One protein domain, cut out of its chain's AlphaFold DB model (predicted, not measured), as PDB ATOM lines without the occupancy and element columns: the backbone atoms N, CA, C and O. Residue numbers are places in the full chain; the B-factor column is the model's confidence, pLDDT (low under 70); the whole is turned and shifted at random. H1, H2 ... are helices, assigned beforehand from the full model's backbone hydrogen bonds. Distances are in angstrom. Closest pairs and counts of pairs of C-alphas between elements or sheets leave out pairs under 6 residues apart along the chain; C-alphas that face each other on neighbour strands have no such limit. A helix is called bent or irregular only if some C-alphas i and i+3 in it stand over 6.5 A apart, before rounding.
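Overview. This is residues 87 to 147 of the 165 residues of an uncharacterized protein of Desulfobacteraceae bacterium (UniProt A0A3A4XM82). Three helices, H1, H2 and H3, are joined into an open triangular frame: H1 turns a corner into H2, and H3 folds back from H2 so that its later part meets the first half of H1. H4 crosses the later part of H3 outside this triangle, and residues 110 to 116 stick out where the chain passes from H2 to H3. The printed part has 61 residues with four named helices, H1, H2, H3 and H4 in that order, and no named strand; the class is all helix. The whole is only just compact, close to loose, with a radius of gyration of the C-alphas of 12.2 A, and spans 31 by 26 by 15 A.

Along the chain. H1 is residues 87 to 98, 16.7 A from first to last C-alpha, and begins with C-alpha 87 at (144.421, 99.818, 164.811). H2 is residues 101 to 110, 14.0 A long. H3, the longest helix, is residues 118 to 131, 19.7 A long, with C-alpha 118 at (130.266, 106.062, 148.471). H4 is residues 136 to 146, 14.9 A long, and ends with C-alpha 146 at (133.424, 104.268, 167.903). H4 is neither bent nor irregular, but only just: C-alphas 143 and 146 are 6.1 A apart.

Arrangement. H3 is the hub and touches the three other helices. H1 touches it with residues 88 to 93 alone, at a steep tilt of 54 degrees, opposite ways; the closest C-alphas, those of Ser 89 and Ala 127, are 6.2 A apart. H2 and H3 form a helical hairpin, opposite ways at a shallow tilt of 31 degrees. They touch through residue 119 alone of H3, and the closest C-alphas, those of Leu 105 and Ala 119, are 6.4 A apart. H4 touches residues 124 to 128 alone of H3 and stands about perpendicular to it, at 85 degrees; the closest C-alphas, those of Asn 128 and Ile 139, are 6.5 A apart. The helix packing is mostly crossed, but only just, with 1 of 3 touching pairs at a shallow tilt. H1 and H2 are close but not clearly touching, with the closest C-alphas, those of Trp 96 and Asp 102, 6.5 A apart; they run the same way at a steep tilt of 69 degrees, only just short of about perpendicular. H4 is apart from H1 and from H2. Every O i to N i+4 pair is within hydrogen-bond range in H1, H2 and H3, and 5 of 7 are in H4.

Size, cuts and confidence. The two C-alphas farthest apart, those of Gly 87 and Gln 111, are 32.7 A apart, while the first and last printed C-alphas, those of Gly 87 and Val 147, are 9.1 A apart. The printed part has no cut. The links from H1 to H2 and from H3 to H4 are tight, and the link from H2 to H3, 7 residues, is short. Residues 110 to 116 stand free, of which 110 belongs to H2. The mean pLDDT of the printed part is 85.3, and residues 111 to 115 are under 70.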
ATOM      1  N   GLY A  87     143.532 100.890 165.276       90.69
ATOM      2  CA  GLY A  87     144.421  99.818 164.811       90.69
ATOM      3  C   GLY A  87     143.779  98.900 163.768       90.69
ATOM      4  O   GLY A  87     144.356  98.664 162.708       90.69
ATOM      5  N   GLY A  88     142.567  98.412 164.048       90.81
ATOM      6  CA  GLY A  88     141.859  97.493 163.153       90.81
ATOM      7  C   GLY A  88     141.470  98.141 161.825       90.81
ATOM      8  O   GLY A  88     141.734  97.585 160.762       90.81
ATOM      9  N   SER A  89     140.894  99.343 161.873       91.12
ATOM     10  CA  SER A  89     140.514 100.105 160.680       91.12
ATOM     11  C   SER A  89     141.734 100.476 159.834       91.12
ATOM     12  O   SER A  89     141.683 100.347 158.613       91.12
ATOM     13  N   HIS A  90     142.848 100.860 160.463       90.88
ATOM     14  CA  HIS A  90     144.093 101.174 159.765       90.88
ATOM     15  C   HIS A  90     144.678  99.954 159.040       90.88
ATOM     16  O   HIS A  90     145.024 100.042 157.862       90.88
ATOM     17  N   LEU A  91     144.723  98.793 159.706       93.38
ATOM     18  CA  LEU A  91     145.171  97.545 159.084       93.38
ATOM     19  C   LEU A  91     144.298  97.177 157.876       93.38
ATOM     20  O   LEU A  91     144.821  96.857 156.807       93.38
ATOM     21  N   LEU A  92     142.973  97.250 158.032       93.25
ATOM     22  CA  LEU A  92     142.035  96.953 156.950       93.25
ATOM     23  C   LEU A  92     142.184  97.928 155.784       93.25
ATOM     24  O   LEU A  92     142.139  97.489 154.638       93.25
ATOM     25  N   LYS A  93     142.428  99.218 156.045       91.25
ATOM     26  CA  LYS A  93     142.676 100.204 154.985       91.25
ATOM     27  C   LYS A  93     143.959  99.887 154.216       91.25
ATOM     28  O   LYS A  93     143.953  99.918 152.989       91.25
ATOM     29  N   GLY A  94     145.024  99.490 154.912       92.19
ATOM     30  CA  GLY A  94     146.261  99.041 154.269       92.19
ATOM     31  C   GLY A  94     146.058  97.798 153.393       92.19
ATOM     32  O   GLY A  94     146.580  97.729 152.282       92.19
ATOM     33  N   LEU A  95     145.263  96.823 153.844       93.50
ATOM     34  CA  LEU A  95     144.912  95.653 153.028       93.50
ATOM     35  C   LEU A  95     144.074  96.034 151.806       93.50
ATOM     36  O   LEU A  95     144.333  95.553 150.708       93.50
ATOM     37  N   TRP A  96     143.107  96.926 151.988       93.00
ATOM     38  CA  TRP A  96     142.235  97.425 150.930       93.00
ATOM     39  C   TRP A  96     143.017  98.110 149.801       93.00
ATOM     40  O   TRP A  96     142.760  97.858 148.623       93.00
ATOM     41  N   GLN A  97     144.032  98.898 150.163       91.06
ATOM     42  CA  GLN A  97     144.976  99.513 149.227       91.06
ATOM     43  C   GLN A  97     145.870  98.475 148.544       91.06
ATOM     44  O   GLN A  97     146.027  98.501 147.327       91.06
ATOM     45  N   ARG A  98     146.421  97.514 149.298       94.44
ATOM     46  CA  ARG A  98     147.276  96.447 148.741       94.44
ATOM     47  C   ARG A  98     146.540  95.546 147.752       94.44
ATOM     48  O   ARG A  98     147.154  95.058 146.810       94.44
ATOM     49  N   LEU A  99     145.246  95.323 147.969       95.25
ATOM     50  CA  LEU A  99     144.366  94.585 147.060       95.25
ATOM     51  C   LEU A  99     143.823  95.454 145.917       95.25
ATOM     52  O   LEU A  99     143.051  94.971 145.094       95.25
ATOM     53  N   ASN A 100     144.225  96.724 145.862       92.44
ATOM     54  CA  ASN A 100     143.827  97.700 144.859       92.44
ATOM     55  C   ASN A 100     142.310  97.954 144.769       92.44
ATOM     56  O   ASN A 100     141.794  98.369 143.730       92.44
ATOM     57  N   ILE A 101     141.580  97.714 145.863       91.81
ATOM     58  CA  ILE A 101     140.120  97.870 145.901       91.81
ATOM     59  C   ILE A 101     139.750  99.357 145.827       91.81
ATOM     60  O   ILE A 101     138.767  99.704 145.177       91.81
ATOM     61  N   ASP A 102     140.563 100.241 146.421       86.38
ATOM     62  CA  ASP A 102     140.369 101.697 146.344       86.38
ATOM     63  C   ASP A 102     140.336 102.189 144.887       86.38
ATOM     64  O   ASP A 102     139.401 102.884 144.495       86.38
ATOM     65  N   ASP A 103     141.307 101.797 144.061       86.50
ATOM     66  CA  ASP A 103     141.386 102.254 142.669       86.50
ATOM     67  C   ASP A 103     140.304 101.624 141.787       86.50
ATOM     68  O   ASP A 103     139.773 102.278 140.887       86.50
ATOM     69  N   CYS A 104     139.942 100.365 142.047       89.69
ATOM     70  CA  CYS A 104     138.815  99.719 141.382       89.69
ATOM     71  C   CYS A 104     137.495 100.436 141.687       89.69
ATOM     72  O   CYS A 104     136.709 100.681 140.771       89.69
ATOM     73  N   LEU A 105     137.262 100.798 142.952       87.44
ATOM     74  CA  LEU A 105     136.064 101.526 143.354       87.44
ATOM     75  C   LEU A 105     136.039 102.934 142.777       87.44
ATOM     76  O   LEU A 105     135.013 103.317 142.231       87.44
ATOM     77  N   LYS A 106     137.155 103.670 142.813       83.94
ATOM     78  CA  LYS A 106     137.246 104.995 142.180       83.94
ATOM     79  C   LYS A 106     136.857 104.927 140.707       83.94
ATOM     80  O   LYS A 106     135.896 105.567 140.315       83.94
ATOM     81  N   LYS A 107     137.469 104.031 139.926       86.50
ATOM     82  CA  LYS A 107     137.136 103.857 138.498       86.50
ATOM     83  C   LYS A 107     135.674 103.474 138.250       86.50
ATOM     84  O   LYS A 107     135.083 103.906 137.264       86.50
ATOM     85  N   ALA A 108     135.096 102.637 139.113       86.00
ATOM     86  CA  ALA A 108     133.697 102.223 138.999       86.00
ATOM     87  C   ALA A 108     132.719 103.352 139.366       86.00
ATOM     88  O   ALA A 108     131.624 103.430 138.804       86.00
ATOM     89  N   LEU A 109     133.107 104.215 140.306       84.06
ATOM     90  CA  LEU A 109     132.317 105.353 140.766       84.06
ATOM     91  C   LEU A 109     132.508 106.589 139.875       84.06
ATOM     92  O   LEU A 109     131.559 107.344 139.731       84.06
ATOM     93  N   ASP A 110     133.650 106.748 139.200       78.56
ATOM     94  CA  ASP A 110     133.959 107.874 138.297       78.56
ATOM     95  C   ASP A 110     132.951 108.013 137.144       78.56
ATOM     96  O   ASP A 110     132.713 109.106 136.636       78.56
ATOM     97  N   GLN A 111     132.314 106.912 136.735       67.44
ATOM     98  CA  GLN A 111     131.291 106.913 135.683       67.44
ATOM     99  C   GLN A 111     129.931 107.450 136.156       67.44
ATOM    100  O   GLN A 111     128.982 107.514 135.372       67.44
ATOM    101  N   ARG A 112     129.794 107.785 137.443       66.12
ATOM    102  CA  ARG A 112     128.534 108.186 138.067       66.12
ATOM    103  C   ARG A 112     128.766 109.383 138.983       66.12
ATOM    104  O   ARG A 112     129.538 109.323 139.931       66.12
ATOM    105  N   SER A 113     128.035 110.466 138.748       62.38
ATOM    106  CA  SER A 113     128.109 111.665 139.588       62.38
ATOM    107  C   SER A 113     127.418 111.436 140.937       62.38
ATOM    108  O   SER A 113     126.258 111.803 141.124       62.38
ATOM    109  N   PHE A 114     128.109 110.805 141.883       69.81
ATOM    110  CA  PHE A 114     127.633 110.681 143.258       69.81
ATOM    111  C   PHE A 114     127.991 111.933 144.063       69.81
ATOM    112  O   PHE A 114     129.127 112.391 144.054       69.81
ATOM    113  N   THR A 115     127.021 112.477 144.798       66.00
ATOM    114  CA  THR A 115     127.239 113.596 145.736       66.00
ATOM    115  C   THR A 115     127.736 113.118 147.109       66.00
ATOM    116  O   THR A 115     128.150 113.927 147.930       66.00
ATOM    117  N   ALA A 116     127.662 111.811 147.380       71.12
ATOM    118  CA  ALA A 116     128.012 111.203 148.661       71.12
ATOM    119  C   ALA A 116     129.344 110.424 148.578       71.12
ATOM    120  O   ALA A 116     129.656 109.893 147.509       71.12
ATOM    121  N   PRO A 117     130.089 110.294 149.693       78.62
ATOM    122  CA  PRO A 117     131.341 109.535 149.771       78.62
ATOM    123  C   PRO A 117     131.073 108.015 149.778       78.62
ATOM    124  O   PRO A 117     131.099 107.338 150.809       78.62
ATOM    125  N   VAL A 118     130.699 107.466 148.615       83.12
ATOM    126  CA  VAL A 118     130.266 106.062 148.471       83.12
ATOM    127  C   VAL A 118     131.414 105.080 148.726       83.12
ATOM    128  O   VAL A 118     131.190 104.016 149.303       83.12
ATOM    129  N   ALA A 119     132.641 105.414 148.320       83.88
ATOM    130  CA  ALA A 119     133.802 104.545 148.519       83.88
ATOM    131  C   ALA A 119     134.118 104.368 150.014       83.88
ATOM    132  O   ALA A 119     134.369 103.256 150.482       83.88
ATOM    133  N   GLU A 120     134.029 105.457 150.771       84.62
ATOM    134  CA  GLU A 120     134.221 105.513 152.215       84.62
ATOM    135  C   GLU A 120     133.110 104.746 152.938       84.62
ATOM    136  O   GLU A 120     133.391 103.980 153.858       84.62
ATOM    137  N   ALA A 121     131.862 104.869 152.473       86.06
ATOM    138  CA  ALA A 121     130.729 104.107 152.993       86.06
ATOM    139  C   ALA A 121     130.913 102.591 152.808       86.06
ATOM    140  O   ALA A 121     130.687 101.809 153.734       86.06
ATOM    141  N   LEU A 122     131.347 102.165 151.615       88.56
ATOM    142  CA  LEU A 122     131.631 100.760 151.314       88.56
ATOM    143  C   LEU A 122     132.747 100.222 152.207       88.56
ATOM    144  O   LEU A 122     132.613  99.138 152.778       88.56
ATOM    145  N   PHE A 123     133.816 100.999 152.378       90.19
ATOM    146  CA  PHE A 123     134.896 100.635 153.281       90.19
ATOM    147  C   PHE A 123     134.415 100.535 154.735       90.19
ATOM    148  O   PHE A 123     134.689  99.530 155.389       90.19
ATOM    149  N   ALA A 124     133.647 101.511 155.229       89.50
ATOM    150  CA  ALA A 124     133.109 101.505 156.588       89.50
ATOM    151  C   ALA A 124     132.212 100.286 156.852       89.50
ATOM    152  O   ALA A 124     132.313  99.674 157.913       89.50
ATOM    153  N   MET A 125     131.395  99.870 155.879       88.69
ATOM    154  CA  MET A 125     130.580  98.655 155.991       88.69
ATOM    155  C   MET A 125     131.431  97.383 156.076       88.69
ATOM    156  O   MET A 125     131.134  96.500 156.884       88.69
ATOM    157  N   VAL A 126     132.499  97.274 155.278       91.00
ATOM    158  CA  VAL A 126     133.398  96.110 155.345       91.00
ATOM    159  C   VAL A 126     134.209  96.114 156.640       91.00
ATOM    160  O   VAL A 126     134.336  95.075 157.291       91.00
ATOM    161  N   ALA A 127     134.701  97.278 157.059       91.25
ATOM    162  CA  ALA A 127     135.413  97.434 158.318       91.25
ATOM    163  C   ALA A 127     134.519  97.095 159.514       91.25
ATOM    164  O   ALA A 127     134.945  96.352 160.396       91.25
ATOM    165  N   ASN A 128     133.265  97.556 159.517       91.88
ATOM    166  CA  ASN A 128     132.300  97.199 160.549       91.88
ATOM    167  C   ASN A 128     132.094  95.685 160.592       91.88
ATOM    168  O   ASN A 128     132.193  95.080 161.656       91.88
ATOM    169  N   ARG A 129     131.898  95.052 159.431       91.25
ATOM    170  CA  ARG A 129     131.706  93.602 159.355       91.25
ATOM    171  C   ARG A 129     132.880  92.817 159.946       91.25
ATOM    172  O   ARG A 129     132.651  91.760 160.527       91.25
ATOM    173  N   ALA A 130     134.106  93.308 159.784       91.06
ATOM    174  CA  ALA A 130     135.311  92.652 160.282       91.06
ATOM    175  C   ALA A 130     135.613  92.946 161.763       91.06
ATOM    176  O   ALA A 130     136.166  92.087 162.445       91.06
ATOM    177  N   LEU A 131     135.285  94.145 162.253       90.44
ATOM    178  CA  LEU A 131     135.716  94.623 163.574       90.44
ATOM    179  C   LEU A 131     134.603  94.623 164.628       90.44
ATOM    180  O   LEU A 131     134.884  94.383 165.798       90.44
ATOM    181  N   ALA A 132     133.365  94.922 164.236       88.31
ATOM    182  CA  ALA A 132     132.230  95.112 165.141       88.31
ATOM    183  C   ALA A 132     130.892  94.903 164.398       88.31
ATOM    184  O   ALA A 132     130.133  95.858 164.214       88.31
ATOM    185  N   PRO A 133     130.606  93.678 163.919       87.50
ATOM    186  CA  PRO A 133     129.480  93.419 163.028       87.50
ATOM    187  C   PRO A 133     128.148  93.813 163.673       87.50
ATOM    188  O   PRO A 133     127.760  93.263 164.703       87.50
ATOM    189  N   SER A 134     127.431  94.746 163.046       84.88
ATOM    190  CA  SER A 134     126.178  95.289 163.575       84.88
ATOM    191  C   SER A 134     125.121  95.521 162.482       84.88
ATOM    192  O   SER A 134     125.313  95.199 161.305       84.88
ATOM    193  N   SER A 135     123.937  95.999 162.882       80.12
ATOM    194  CA  SER A 135     122.837  96.308 161.959       80.12
ATOM    195  C   SER A 135     123.157  97.541 161.102       80.12
ATOM    196  O   SER A 135     123.949  98.387 161.499       80.12
ATOM    197  N   LYS A 136     122.506  97.692 159.937       71.06
ATOM    198  CA  LYS A 136     122.783  98.791 158.985       71.06
ATOM    199  C   LYS A 136     122.750 100.186 159.635       71.06
ATOM    200  O   LYS A 136     123.603 101.006 159.328       71.06
ATOM    201  N   LEU A 137     121.804 100.424 160.547       74.44
ATOM    202  CA  LEU A 137     121.687 101.682 161.298       74.44
ATOM    203  C   LEU A 137     122.835 101.876 162.303       74.44
ATOM    204  O   LEU A 137     123.308 102.990 162.493       74.44
ATOM    205  N   ALA A 138     123.313 100.795 162.921       81.06
ATOM    206  CA  ALA A 138     124.400 100.842 163.894       81.06
ATOM    207  C   ALA A 138     125.778 101.076 163.249       81.06
ATOM    208  O   ALA A 138     126.689 101.542 163.926       81.06
ATOM    209  N   ILE A 139     125.939 100.802 161.948       83.94
ATOM    210  CA  ILE A 139     127.187 101.079 161.213       83.94
ATOM    211  C   ILE A 139     127.461 102.584 161.150       83.94
ATOM    212  O   ILE A 139     128.611 102.991 161.293       83.94
ATOM    213  N   GLU A 140     126.424 103.403 160.953       80.94
ATOM    214  CA  GLU A 140     126.568 104.861 160.860       80.94
ATOM    215  C   GLU A 140     127.091 105.440 162.177       80.94
ATOM    216  O   GLU A 140     128.078 106.176 162.187       80.94
ATOM    217  N   GLN A 141     126.478 105.037 163.294       83.94
ATOM    218  CA  GLN A 141     126.912 105.456 164.623       83.94
ATOM    219  C   GLN A 141     128.313 104.928 164.945       83.94
ATOM    220  O   GLN A 141     129.176 105.690 165.374       83.94
ATOM    221  N   TRP A 142     128.575 103.649 164.669       88.75
ATOM    222  CA  TRP A 142     129.883 103.044 164.902       88.75
ATOM    223  C   TRP A 142     130.995 103.775 164.138       88.75
ATOM    224  O   TRP A 142     132.028 104.121 164.715       88.75
ATOM    225  N   ALA A 143     130.768 104.083 162.858       85.81
ATOM    226  CA  ALA A 143     131.712 104.825 162.030       85.81
ATOM    227  C   ALA A 143     131.933 106.266 162.518       85.81
ATOM    228  O   ALA A 143     133.046 106.783 162.425       85.81
ATOM    229  N   ALA A 144     130.888 106.912 163.043       82.75
ATOM    230  CA  ALA A 144     130.944 108.290 163.510       82.75
ATOM    231  C   ALA A 144     131.538 108.439 164.916       82.75
ATOM    232  O   ALA A 144     132.129 109.483 165.204       82.75
ATOM    233  N   GLU A 145     131.381 107.439 165.789       82.50
ATOM    234  CA  GLU A 145     131.609 107.580 167.234       82.50
ATOM    235  C   GLU A 145     132.618 106.589 167.821       82.50
ATOM    236  O   GLU A 145     133.317 106.943 168.773       82.50
ATOM    237  N   GLU A 146     132.751 105.394 167.245       84.25
ATOM    238  CA  GLU A 146     133.424 104.268 167.903       84.25
ATOM    239  C   GLU A 146     134.733 103.834 167.242       84.25
ATOM    240  O   GLU A 146     135.536 103.162 167.880       84.25
ATOM    241  N   VAL A 147     134.997 104.214 165.991       86.69
ATOM    242  CA  VAL A 147     136.227 103.840 165.275       86.69
ATOM    243  C   VAL A 147     136.864 105.052 164.601       86.69
ATOM    244  O   VAL A 147     136.195 106.025 164.258       86.69
TER     245      VAL A 147